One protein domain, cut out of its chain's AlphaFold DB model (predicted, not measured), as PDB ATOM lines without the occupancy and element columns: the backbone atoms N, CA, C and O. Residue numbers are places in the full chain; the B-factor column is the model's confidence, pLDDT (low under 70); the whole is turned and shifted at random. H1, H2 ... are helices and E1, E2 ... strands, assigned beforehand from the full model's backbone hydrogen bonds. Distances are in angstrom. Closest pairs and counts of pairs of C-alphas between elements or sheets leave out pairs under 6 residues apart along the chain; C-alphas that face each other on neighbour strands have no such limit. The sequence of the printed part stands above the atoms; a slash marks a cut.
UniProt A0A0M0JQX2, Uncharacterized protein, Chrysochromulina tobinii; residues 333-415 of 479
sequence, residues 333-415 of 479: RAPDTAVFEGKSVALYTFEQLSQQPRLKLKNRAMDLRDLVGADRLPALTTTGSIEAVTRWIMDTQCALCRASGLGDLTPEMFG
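This is residues 333 to 415 of the 479 residues of an uncharacterized protein of Chrysochromulina tobinii (UniProt A0A0M0JQX2). What does the model look like at first sight? Two long helices, H2 and H3, pack side by side and run the same way, and residues 373 to 385 loop back from the end of H2 to the start of H3. A small hairpin, E1 and E2, packs with E1 on the last part of H3, and two short helices, H1 and H4, lie near each other beside H3. What is it made of, and how large is it? The 83 printed residues hold two antiparallel strands and four helices in the order E1, E2, H1, H2, H3, H4, and the class is mostly helix. It is compact, with a radius of gyration of the C-alphas of 11.8 A and spans of 32 by 29 by 17 A.

Where are the strands? E1 is residues 337 to 340, beginning at C-alpha 337 at (146.274, 173.669, 140.275), and E2 is residues 343 to 346; each measures 9.9 A from first to last C-alpha. Where are the helices? H1 is residues 350 to 354, 6.0 A long, and H2 is residues 358 to 372, 21.0 A long. H3, residues 386 to 403, begins at C-alpha 386 at (141.803, 173.233, 163.069) and is 25.8 A long. H4, residues 411 to 414, is 5.2 A long and ends at C-alpha 414 at (138.993, 180.275, 147.554).

How do the strands stand? E1 and E2 are a hairpin, antiparallel at 148 degrees between directions, with N 338 and O 345 at 2.9 A and N 345 and O 338 at 2.8 A, within hydrogen-bond range. The closest C-alphas of E1 and H3 are those of Ala 338 and Cys 401, 5.9 A apart, while E2 and H3 are apart. What touches H3, the hub? H2 touches it at a shallow tilt of 27 degrees, the same way, closest at the C-alphas of Ala 365 and Ile 393, 5.7 A. H4 touches residues 391 to 398 of it alone, closest at the C-alphas of Met 394 and Pro 411, 5.7 A. H1 and H3 only just touch, with 3 pairs of C-alphas within 8 A, through residues 390 to 394 of H3 alone, closest at Leu 353 and Thr 390, 6.6 A. How are the helix backbones? In H1, H2 and H3 every O i to N i+4 pair is within hydrogen-bond range; H4 is too short for such a pair.

How far does it reach? The two C-alphas farthest apart, those of Gly 342 and Ser 385, are 32.1 A apart. Is it continuous, and which link is long? The printed part has no cut, and the link from H2 to H3, 13 residues, is long. Where is confidence low? The mean pLDDT of the printed part is 83.0, with residue 376 and residues 382 to 384 under 70.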
ATOM      1  N   ARG A 333     136.007 181.714 139.574       72.06
ATOM      2  CA  ARG A 333     136.401 180.334 139.878       72.06
ATOM      3  C   ARG A 333     137.893 180.294 140.179       72.06
ATOM      4  O   ARG A 333     138.702 180.477 139.272       72.06
ATOM      5  N   ALA A 334     138.239 180.015 141.434       75.00
ATOM      6  CA  ALA A 334     139.627 179.829 141.833       75.00
ATOM      7  C   ALA A 334     140.295 178.686 141.041       75.00
ATOM      8  O   ALA A 334     139.632 177.685 140.733       75.00
ATOM      9  N   PRO A 335     141.592 178.816 140.710       82.06
ATOM     10  CA  PRO A 335     142.341 177.757 140.048       82.06
ATOM     11  C   PRO A 335     142.419 176.509 140.933       82.06
ATOM     12  O   PRO A 335     142.483 176.595 142.159       82.06
ATOM     13  N   ASP A 336     142.431 175.341 140.299       84.19
ATOM     14  CA  ASP A 336     142.494 174.029 140.951       84.19
ATOM     15  C   ASP A 336     143.923 173.474 141.046       84.19
ATOM     16  O   ASP A 336     144.170 172.498 141.755       84.19
ATOM     17  N   THR A 337     144.876 174.093 140.346       88.44
ATOM     18  CA  THR A 337     146.274 173.669 140.275       88.44
ATOM     19  C   THR A 337     147.224 174.864 140.147       88.44
ATOM     20  O   THR A 337     146.905 175.869 139.517       88.44
ATOM     21  N   ALA A 338     148.408 174.747 140.749       87.31
ATOM     22  CA  ALA A 338     149.532 175.676 140.616       87.31
ATOM     23  C   ALA A 338     150.817 174.903 140.283       87.31
ATOM     24  O   ALA A 338     150.959 173.742 140.672       87.31
ATOM     25  N   VAL A 339     151.762 175.528 139.577       85.75
ATOM     26  CA  VAL A 339     153.050 174.909 139.223       85.75
ATOM     27  C   VAL A 339     154.167 175.589 139.998       85.75
ATOM     28  O   VAL A 339     154.519 176.728 139.716       85.75
ATOM     29  N   PHE A 340     154.776 174.860 140.930       83.00
ATOM     30  CA  PHE A 340     155.876 175.362 141.749       83.00
ATOM     31  C   PHE A 340     157.113 174.482 141.572       83.00
ATOM     32  O   PHE A 340     157.040 173.265 141.743       83.00
ATOM     33  N   GLU A 341     158.237 175.088 141.176       81.62
ATOM     34  CA  GLU A 341     159.513 174.395 140.905       81.62
ATOM     35  C   GLU A 341     159.353 173.158 139.986       81.62
ATOM     36  O   GLU A 341     159.956 172.104 140.193       81.62
ATOM     37  N   GLY A 342     158.488 173.265 138.969       75.62
ATOM     38  CA  GLY A 342     158.211 172.189 138.008       75.62
ATOM     39  C   GLY A 342     157.299 171.066 138.523       75.62
ATOM     40  O   GLY A 342     157.060 170.100 137.799       75.62
ATOM     41  N   LYS A 343     156.761 171.176 139.745       80.88
ATOM     42  CA  LYS A 343     155.797 170.230 140.325       80.88
ATOM     43  C   LYS A 343     154.389 170.825 140.321       80.88
ATOM     44  O   LYS A 343     154.185 171.966 140.728       80.88
ATOM     45  N   SER A 344     153.411 170.026 139.894       86.00
ATOM     46  CA  SER A 344     151.993 170.394 139.957       86.00
ATOM     47  C   SER A 344     151.462 170.214 141.379       86.00
ATOM     48  O   SER A 344     151.528 169.119 141.940       86.00
ATOM     49  N   VAL A 345     150.898 171.275 141.942       88.94
ATOM     50  CA  VAL A 345     150.304 171.323 143.278       88.94
ATOM     51  C   VAL A 345     148.806 171.539 143.130       88.94
ATOM     52  O   VAL A 345     148.384 172.547 142.576       88.94
ATOM     53  N   ALA A 346     147.990 170.605 143.619       89.12
ATOM     54  CA  ALA A 346     146.540 170.801 143.673       89.12
ATOM     55  C   ALA A 346     146.197 171.947 144.636       89.12
ATOM     56  O   ALA A 346     146.818 172.035 145.689       89.12
ATOM     57  N   LEU A 347     145.221 172.786 144.313       90.50
ATOM     58  CA  LEU A 347     144.715 173.858 145.167       90.50
ATOM     59  C   LEU A 347     143.314 173.490 145.661       90.50
ATOM     60  O   LEU A 347     142.504 172.948 144.911       90.50
ATOM     61  N   TYR A 348     143.045 173.756 146.935       89.31
ATOM     62  CA  TYR A 348     141.803 173.372 147.601       89.31
ATOM     63  C   TYR A 348     140.983 174.602 147.970       89.31
ATOM     64  O   TYR A 348     141.532 175.574 148.491       89.31
ATOM     65  N   THR A 349     139.668 174.520 147.767       91.38
ATOM     66  CA  THR A 349     138.716 175.525 148.254       91.38
ATOM     67  C   THR A 349     138.496 175.396 149.757       91.38
ATOM     68  O   THR A 349     138.784 174.366 150.377       91.38
ATOM     69  N   PHE A 350     137.952 176.445 150.367       89.25
ATOM     70  CA  PHE A 350     137.666 176.469 151.797       89.25
ATOM     71  C   PHE A 350     136.673 175.386 152.209       89.25
ATOM     72  O   PHE A 350     136.889 174.693 153.200       89.25
ATOM     73  N   GLU A 351     135.631 175.179 151.407       88.12
ATOM     74  CA  GLU A 351     134.661 174.108 151.617       88.12
ATOM     75  C   GLU A 351     135.327 172.722 151.606       88.12
ATOM     76  O   GLU A 351     135.045 171.880 152.459       88.12
ATOM     77  N   GLN A 352     136.272 172.493 150.689       87.75
ATOM     78  CA  GLN A 352     136.981 171.218 150.609       87.75
ATOM     79  C   GLN A 352     137.874 170.971 151.825       87.75
ATOM     80  O   GLN A 352     137.990 169.818 152.245       87.75
ATOM     81  N   LEU A 353     138.504 172.016 152.376       89.56
ATOM     82  CA  LEU A 353     139.356 171.919 153.564       89.56
ATOM     83  C   LEU A 353     138.538 171.802 154.856       89.56
ATOM     84  O   LEU A 353     138.877 170.980 155.706       89.56
ATOM     85  N   SER A 354     137.445 172.557 154.999       86.06
ATOM     86  CA  SER A 354     136.615 172.561 156.215       86.06
ATOM     87  C   SER A 354     135.933 171.214 156.480       86.06
ATOM     88  O   SER A 354     135.685 170.861 157.632       86.06
ATOM     89  N   GLN A 355     135.707 170.419 155.432       88.25
ATOM     90  CA  GLN A 355     135.155 169.065 155.528       88.25
ATOM     91  C   GLN A 355     136.207 167.980 155.842       88.25
ATOM     92  O   GLN A 355     135.844 166.824 156.075       88.25
ATOM     93  N   GLN A 356     137.511 168.296 155.851       89.62
ATOM     94  CA  GLN A 356     138.545 167.294 156.129       89.62
ATOM     95  C   GLN A 356     138.781 167.092 157.636       89.62
ATOM     96  O   GLN A 356     138.829 168.046 158.410       89.62
ATOM     97  N   PRO A 357     139.054 165.850 158.078       87.75
ATOM     98  CA  PRO A 357     139.495 165.593 159.441       87.75
ATOM     99  C   PRO A 357     140.865 166.230 159.718       87.75
ATOM    100  O   PRO A 357     141.752 166.236 158.860       87.75
ATOM    101  N   ARG A 358     141.081 166.670 160.966       84.00
ATOM    102  CA  ARG A 358     142.302 167.355 161.443       84.00
ATOM    103  C   ARG A 358     143.614 166.700 160.994       84.00
ATOM    104  O   ARG A 358     144.562 167.400 160.652       84.00
ATOM    105  N   LEU A 359     143.679 165.367 160.989       87.75
ATOM    106  CA  LEU A 359     144.876 164.632 160.571       87.75
ATOM    107  C   LEU A 359     145.214 164.863 159.089       87.75
ATOM    108  O   LEU A 359     146.381 165.051 158.760       87.75
ATOM    109  N   LYS A 360     144.210 164.910 158.203       89.94
ATOM    110  CA  LYS A 360     144.422 165.178 156.774       89.94
ATOM    111  C   LYS A 360     144.873 166.613 156.525       89.94
ATOM    112  O   LYS A 360     145.774 166.815 155.722       89.94
ATOM    113  N   LEU A 361     144.304 167.582 157.242       88.94
ATOM    114  CA  LEU A 361     144.738 168.981 157.171       88.94
ATOM    115  C   LEU A 361     146.189 169.134 157.632       88.94
ATOM    116  O   LEU A 361     146.992 169.763 156.955       88.94
ATOM    117  N   LYS A 362     146.560 168.484 158.738       87.75
ATOM    118  CA  LYS A 362     147.942 168.494 159.227       87.75
ATOM    119  C   LYS A 362     148.917 167.879 158.222       87.75
ATOM    120  O   LYS A 362     149.949 168.487 157.958       87.75
ATOM    121  N   ASN A 363     148.589 166.714 157.662       91.25
ATOM    122  CA  ASN A 363     149.425 166.073 156.645       91.25
ATOM    123  C   ASN A 363     149.566 166.977 155.420       91.25
ATOM    124  O   ASN A 363     150.674 167.243 154.986       91.25
ATOM    125  N   ARG A 364     148.460 167.560 154.950       91.06
ATOM    126  CA  ARG A 364     148.462 168.503 153.833       91.06
ATOM    127  C   ARG A 364     149.338 169.729 154.095       91.06
ATOM    128  O   ARG A 364     150.078 170.151 153.213       91.06
ATOM    129  N   ALA A 365     149.255 170.302 155.293       88.62
ATOM    130  CA  ALA A 365     150.083 171.433 155.683       88.62
ATOM    131  C   ALA A 365     151.574 171.059 155.730       88.62
ATOM    132  O   ALA A 365     152.417 171.828 155.280       88.62
ATOM    133  N   MET A 366     151.898 169.860 156.223       88.50
ATOM    134  CA  MET A 366     153.263 169.327 156.194       88.50
ATOM    135  C   MET A 366     153.753 169.092 154.765       88.50
ATOM    136  O   MET A 366     154.849 169.530 154.450       88.50
ATOM    137  N   ASP A 367     152.937 168.507 153.888       90.00
ATOM    138  CA  ASP A 367     153.296 168.264 152.486       90.00
ATOM    139  C   ASP A 367     153.594 169.578 151.749       90.00
ATOM    140  O   ASP A 367     154.583 169.681 151.027       90.00
ATOM    141  N   LEU A 368     152.763 170.608 151.957       87.50
ATOM    142  CA  LEU A 368     152.996 171.946 151.403       87.50
ATOM    143  C   LEU A 368     154.261 172.584 151.984       87.50
ATOM    144  O   LEU A 368     155.040 173.180 151.244       87.50
ATOM    145  N   ARG A 369     154.497 172.426 153.289       87.44
ATOM    146  CA  ARG A 369     155.712 172.920 153.941       87.44
ATOM    147  C   ARG A 369     156.964 172.232 153.418       87.44
ATOM    148  O   ARG A 369     157.969 172.894 153.214       87.44
ATOM    149  N   ASP A 370     156.921 170.926 153.216       87.38
ATOM    150  CA  ASP A 370     158.074 170.155 152.765       87.38
ATOM    151  C   ASP A 370     158.323 170.374 151.258       87.38
ATOM    152  O   ASP A 370     159.468 170.345 150.813       87.38
ATOM    153  N   LEU A 371     157.272 170.673 150.481       82.56
ATOM    154  CA  LEU A 371     157.376 171.097 149.084       82.56
ATOM    155  C   LEU A 371     158.013 172.485 148.947       82.56
ATOM    156  O   LEU A 371     158.885 172.680 148.105       82.56
ATOM    157  N   VAL A 372     157.551 173.453 149.741       84.69
ATOM    158  CA  VAL A 372     158.022 174.840 149.669       84.69
ATOM    159  C   VAL A 372     159.289 175.043 150.492       84.69
ATOM    160  O   VAL A 372     160.047 175.944 150.193       84.69
ATOM    161  N   GLY A 373     159.596 174.208 151.476       80.69
ATOM    162  CA  GLY A 373     160.685 174.435 152.426       80.69
ATOM    163  C   GLY A 373     160.210 175.209 153.659       80.69
ATOM    164  O   GLY A 373     159.507 176.217 153.570       80.69
ATOM    165  N   ALA A 374     160.593 174.716 154.839       74.81
ATOM    166  CA  ALA A 374     160.185 175.286 156.126       74.81
ATOM    167  C   ALA A 374     160.779 176.681 156.400       74.81
ATOM    168  O   ALA A 374     160.276 177.402 157.253       74.81
ATOM    169  N   ASP A 375     161.840 177.042 155.689       75.44
ATOM    170  CA  ASP A 375     162.544 178.323 155.727       75.44
ATOM    171  C   ASP A 375     161.852 179.422 154.904       75.44
ATOM    172  O   ASP A 375     162.071 180.605 155.156       75.44
ATOM    173  N   ARG A 376     160.992 179.045 153.950       68.62
ATOM    174  CA  ARG A 376     160.300 179.963 153.029       68.62
ATOM    175  C   ARG A 376     158.837 180.231 153.410       68.62
ATOM    176  O   ARG A 376     158.151 180.960 152.698       68.62
ATOM    177  N   LEU A 377     158.348 179.658 154.515       77.19
ATOM    178  CA  LEU A 377     156.951 179.754 154.952       77.19
ATOM    179  C   LEU A 377     156.801 180.183 156.420       77.19
ATOM    180  O   LEU A 377     157.695 179.933 157.231       77.19
ATOM    181  N   PRO A 378     155.644 180.765 156.801       74.25
ATOM    182  CA  PRO A 378     155.308 181.013 158.199       74.25
ATOM    183  C   PRO A 378     155.369 179.730 159.036       74.25
ATOM    184  O   PRO A 378     155.013 178.646 158.563       74.25
ATOM    185  N   ALA A 379     155.762 179.853 160.306       74.81
ATOM    186  CA  ALA A 379     155.894 178.710 161.203       74.81
ATOM    187  C   ALA A 379     154.573 177.928 161.319       74.81
ATOM    188  O   ALA A 379     153.555 178.448 161.778       74.81
ATOM    189  N   LEU A 380     154.598 176.652 160.925       75.31
ATOM    190  CA  LEU A 380     153.428 175.783 161.004       75.31
ATOM    191  C   LEU A 380     153.125 175.427 162.467       75.31
ATOM    192  O   LEU A 380     153.808 174.603 163.084       75.31
ATOM    193  N   THR A 381     152.046 175.982 163.013       71.44
ATOM    194  CA  THR A 381     151.545 175.657 164.355       71.44
ATOM    195  C   THR A 381     150.777 174.331 164.340       71.44
ATOM    196  O   THR A 381     149.555 174.268 164.412       71.44
ATOM    197  N   THR A 382     151.500 173.208 164.268       61.09
ATOM    198  CA  THR A 382     150.887 171.858 164.198       61.09
ATOM    199  C   THR A 382     150.029 171.470 165.418       61.09
ATOM    200  O   THR A 382     149.259 170.503 165.357       61.09
ATOM    201  N   THR A 383     150.155 172.208 166.522       61.81
ATOM    202  CA  THR A 383     149.360 172.096 167.754       61.81
ATOM    203  C   THR A 383     148.176 173.070 167.813       61.81
ATOM    204  O   THR A 383     147.370 172.959 168.731       61.81
ATOM    205  N   GLY A 384     148.026 173.976 166.839       67.50
ATOM    206  CA  GLY A 384     146.973 174.999 166.795       67.50
ATOM    207  C   GLY A 384     145.552 174.453 166.598       67.50
ATOM    208  O   GLY A 384     145.337 173.242 166.477       67.50
ATOM    209  N   SER A 385     144.549 175.334 166.578       80.94
ATOM    210  CA  SER A 385     143.168 174.965 166.228       80.94
ATOM    211  C   SER A 385     143.090 174.433 164.788       80.94
ATOM    212  O   SER A 385     143.996 174.646 163.981       80.94
ATOM    213  N   ILE A 386     142.022 173.696 164.454       81.69
ATOM    214  CA  ILE A 386     141.803 173.233 163.069       81.69
ATOM    215  C   ILE A 386     141.730 174.441 162.125       81.69
ATOM    216  O   ILE A 386     142.309 174.405 161.047       81.69
ATOM    217  N   GLU A 387     141.116 175.530 162.582       84.81
ATOM    218  CA  GLU A 387     141.012 176.808 161.872       84.81
ATOM    219  C   GLU A 387     142.379 177.434 161.586       84.81
ATOM    220  O   GLU A 387     142.623 177.873 160.466       84.81
ATOM    221  N   ALA A 388     143.302 177.415 162.554       81.06
ATOM    222  CA  ALA A 388     144.659 177.924 162.362       81.06
ATOM    223  C   ALA A 388     145.425 177.125 161.295       81.06
ATOM    224  O   ALA A 388     146.121 177.706 160.466       81.06
ATOM    225  N   VAL A 389     145.263 175.797 161.279       85.31
ATOM    226  CA  VAL A 389     145.874 174.934 160.255       85.31
ATOM    227  C   VAL A 389     145.233 175.176 158.885       85.31
ATOM    228  O   VAL A 389     145.949 175.280 157.893       85.31
ATOM    229  N   THR A 390     143.907 175.307 158.816       87.56
ATOM    230  CA  THR A 390     143.182 175.597 157.569       87.56
ATOM    231  C   THR A 390     143.573 176.950 156.985       87.56
ATOM    232  O   THR A 390     143.872 177.024 155.794       87.56
ATOM    233  N   ARG A 391     143.648 178.002 157.812       87.50
ATOM    234  CA  ARG A 391     144.120 179.320 157.370       87.50
ATOM    235  C   ARG A 391     145.558 179.245 156.860       87.50
ATOM    236  O   ARG A 391     145.827 179.707 155.760       87.50
ATOM    237  N   TRP A 392     146.453 178.585 157.597       89.25
ATOM    238  CA  TRP A 392     147.844 178.420 157.165       89.25
ATOM    239  C   TRP A 392     147.949 177.726 155.795       89.25
ATOM    240  O   TRP A 392     148.753 178.131 154.954       89.25
ATOM    241  N   ILE A 393     147.116 176.705 155.538       89.44
ATOM    242  CA  ILE A 393     147.048 176.041 154.225       89.44
ATOM    243  C   ILE A 393     146.590 177.030 153.147       89.44
ATOM    244  O   ILE A 393     147.190 177.053 152.074       89.44
ATOM    245  N   MET A 394     145.572 177.853 153.415       89.44
ATOM    246  CA  MET A 394     145.090 178.857 152.459       89.44
ATOM    247  C   MET A 394     146.145 179.896 152.115       89.44
ATOM    248  O   MET A 394     146.435 180.096 150.938       89.44
ATOM    249  N   ASP A 395     146.788 180.474 153.123       86.06
ATOM    250  CA  ASP A 395     147.826 181.485 152.923       86.06
ATOM    251  C   ASP A 395     149.005 180.919 152.118       86.06
ATOM    252  O   ASP A 395     149.542 181.574 151.222       86.06
ATOM    253  N   THR A 396     149.364 179.659 152.380       87.69
ATOM    254  CA  THR A 396     150.417 178.946 151.646       87.69
ATOM    255  C   THR A 396     150.022 178.681 150.190       87.69
ATOM    256  O   THR A 396     150.847 178.844 149.293       87.69
ATOM    257  N   GLN A 397     148.764 178.316 149.920       91.06
ATOM    258  CA  GLN A 397     148.254 178.132 148.554       91.06
ATOM    259  C   GLN A 397     148.227 179.454 147.774       91.06
ATOM    260  O   GLN A 397     148.672 179.493 146.629       91.06
ATOM    261  N   CYS A 398     147.802 180.552 148.400       85.44
ATOM    262  CA  CYS A 398     147.862 181.892 147.814       85.44
ATOM    263  C   CYS A 398     149.305 182.310 147.490       85.44
ATOM    264  O   CYS A 398     149.581 182.822 146.405       85.44
ATOM    265  N   ALA A 399     150.252 182.035 148.393       84.06
ATOM    266  CA  ALA A 399     151.670 182.286 148.150       84.06
ATOM    267  C   ALA A 399     152.224 181.453 146.979       84.06
ATOM    268  O   ALA A 399     152.978 181.976 146.160       84.06
ATOM    269  N   LEU A 400     151.809 180.188 146.858       84.25
ATOM    270  CA  LEU A 400     152.149 179.331 145.721       84.25
ATOM    271  C   LEU A 400     151.586 179.871 144.402       84.25
ATOM    272  O   LEU A 400     152.300 179.868 143.402       84.25
ATOM    273  N   CYS A 401     150.348 180.374 144.388       81.56
ATOM    274  CA  CYS A 401     149.751 181.001 143.206       81.56
ATOM    275  C   CYS A 401     150.559 182.218 142.740       81.56
ATOM    276  O   CYS A 401     150.872 182.317 141.553       81.56
ATOM    277  N   ARG A 402     150.977 183.079 143.678       82.12
ATOM    278  CA  ARG A 402     151.857 184.220 143.383       82.12
ATOM    279  C   ARG A 402     153.184 183.771 142.781       82.12
ATOM    280  O   ARG A 402     153.578 184.259 141.728       82.12
ATOM    281  N   ALA A 403     153.830 182.781 143.396       78.69
ATOM    282  CA  ALA A 403     155.091 182.229 142.903       78.69
ATOM    283  C   ALA A 403     154.960 181.521 141.538       78.69
ATOM    284  O   ALA A 403     155.937 181.424 140.803       78.69
ATOM    285  N   SER A 404     153.759 181.048 141.193       80.06
ATOM    286  CA  SER A 404     153.459 180.376 139.920       80.06
ATOM    287  C   SER A 404     153.031 181.342 138.803       80.06
ATOM    288  O   SER A 404     152.712 180.889 137.706       80.06
ATOM    289  N   GLY A 405     152.973 182.655 139.068       77.81
ATOM    290  CA  GLY A 405     152.525 183.661 138.099       77.81
ATOM    291  C   GLY A 405     151.004 183.733 137.897       77.81
ATOM    292  O   GLY A 405     150.553 184.336 136.930       77.81
ATOM    293  N   LEU A 406     150.206 183.141 138.797       73.56
ATOM    294  CA  LEU A 406     148.732 183.170 138.748       73.56
ATOM    295  C   LEU A 406     148.121 184.446 139.366       73.56
ATOM    296  O   LEU A 406     146.900 184.588 139.390       73.56
ATOM    297  N   GLY A 407     148.957 185.376 139.840       72.06
ATOM    298  CA  GLY A 407     148.543 186.648 140.439       72.06
ATOM    299  C   GLY A 407     148.268 186.584 141.947       72.06
ATOM    300  O   GLY A 407     148.422 185.542 142.591       72.06
ATOM    301  N   ASP A 408     147.872 187.726 142.512       75.00
ATOM    302  CA  ASP A 408     147.636 187.918 143.949       75.00
ATOM    303  C   ASP A 408     146.246 187.424 144.373       75.00
ATOM    304  O   ASP A 408     145.330 188.201 144.634       75.00
ATOM    305  N   LEU A 409     146.085 186.104 144.438       81.06
ATOM    306  CA  LEU A 409     144.856 185.488 144.935       81.06
ATOM    307  C   LEU A 409     144.788 185.556 146.463       81.06
ATOM    308  O   LEU A 409     145.776 185.260 147.141       81.06
ATOM    309  N   THR A 410     143.615 185.874 147.008       84.56
ATOM    310  CA  THR A 410     143.377 185.910 148.459       84.56
ATOM    311  C   THR A 410     142.587 184.682 148.931       84.56
ATOM    312  O   THR A 410     141.902 184.045 148.124       84.56
ATOM    313  N   PRO A 411     142.651 184.308 150.222       83.19
ATOM    314  CA  PRO A 411     141.878 183.184 150.752       83.19
ATOM    315  C   PRO A 411     140.359 183.290 150.524       83.19
ATOM    316  O   PRO A 411     139.689 182.273 150.327       83.19
ATOM    317  N   GLU A 412     139.804 184.504 150.495       84.19
ATOM    318  CA  GLU A 412     138.386 184.767 150.219       84.19
ATOM    319  C   GLU A 412     137.999 184.323 148.808       84.19
ATOM    320  O   GLU A 412     136.916 183.780 148.602       84.19
ATOM    321  N   MET A 413     138.917 184.452 147.846       80.12
ATOM    322  CA  MET A 413     138.715 183.978 146.475       80.12
ATOM    323  C   MET A 413     138.633 182.446 146.387       80.12
ATOM    324  O   MET A 413     138.061 181.915 145.438       80.12
ATOM    325  N   PHE A 414     139.160 181.725 147.385       83.06
ATOM    326  CA  PHE A 414     138.993 180.275 147.554       83.06
ATOM    327  C   PHE A 414     137.761 179.912 148.408       83.06
ATOM    328  O   PHE A 414     137.567 178.738 148.744       83.06
ATOM    329  N   GLY A 415     136.917 180.892 148.750       82.12
ATOM    330  CA  GLY A 415     135.679 180.722 149.508       82.12
ATOM    331  C   GLY A 415     135.843 180.794 151.028       82.12
ATOM    332  O   GLY A 415     134.953 180.335 151.743       82.12
TER     333      GLY A 415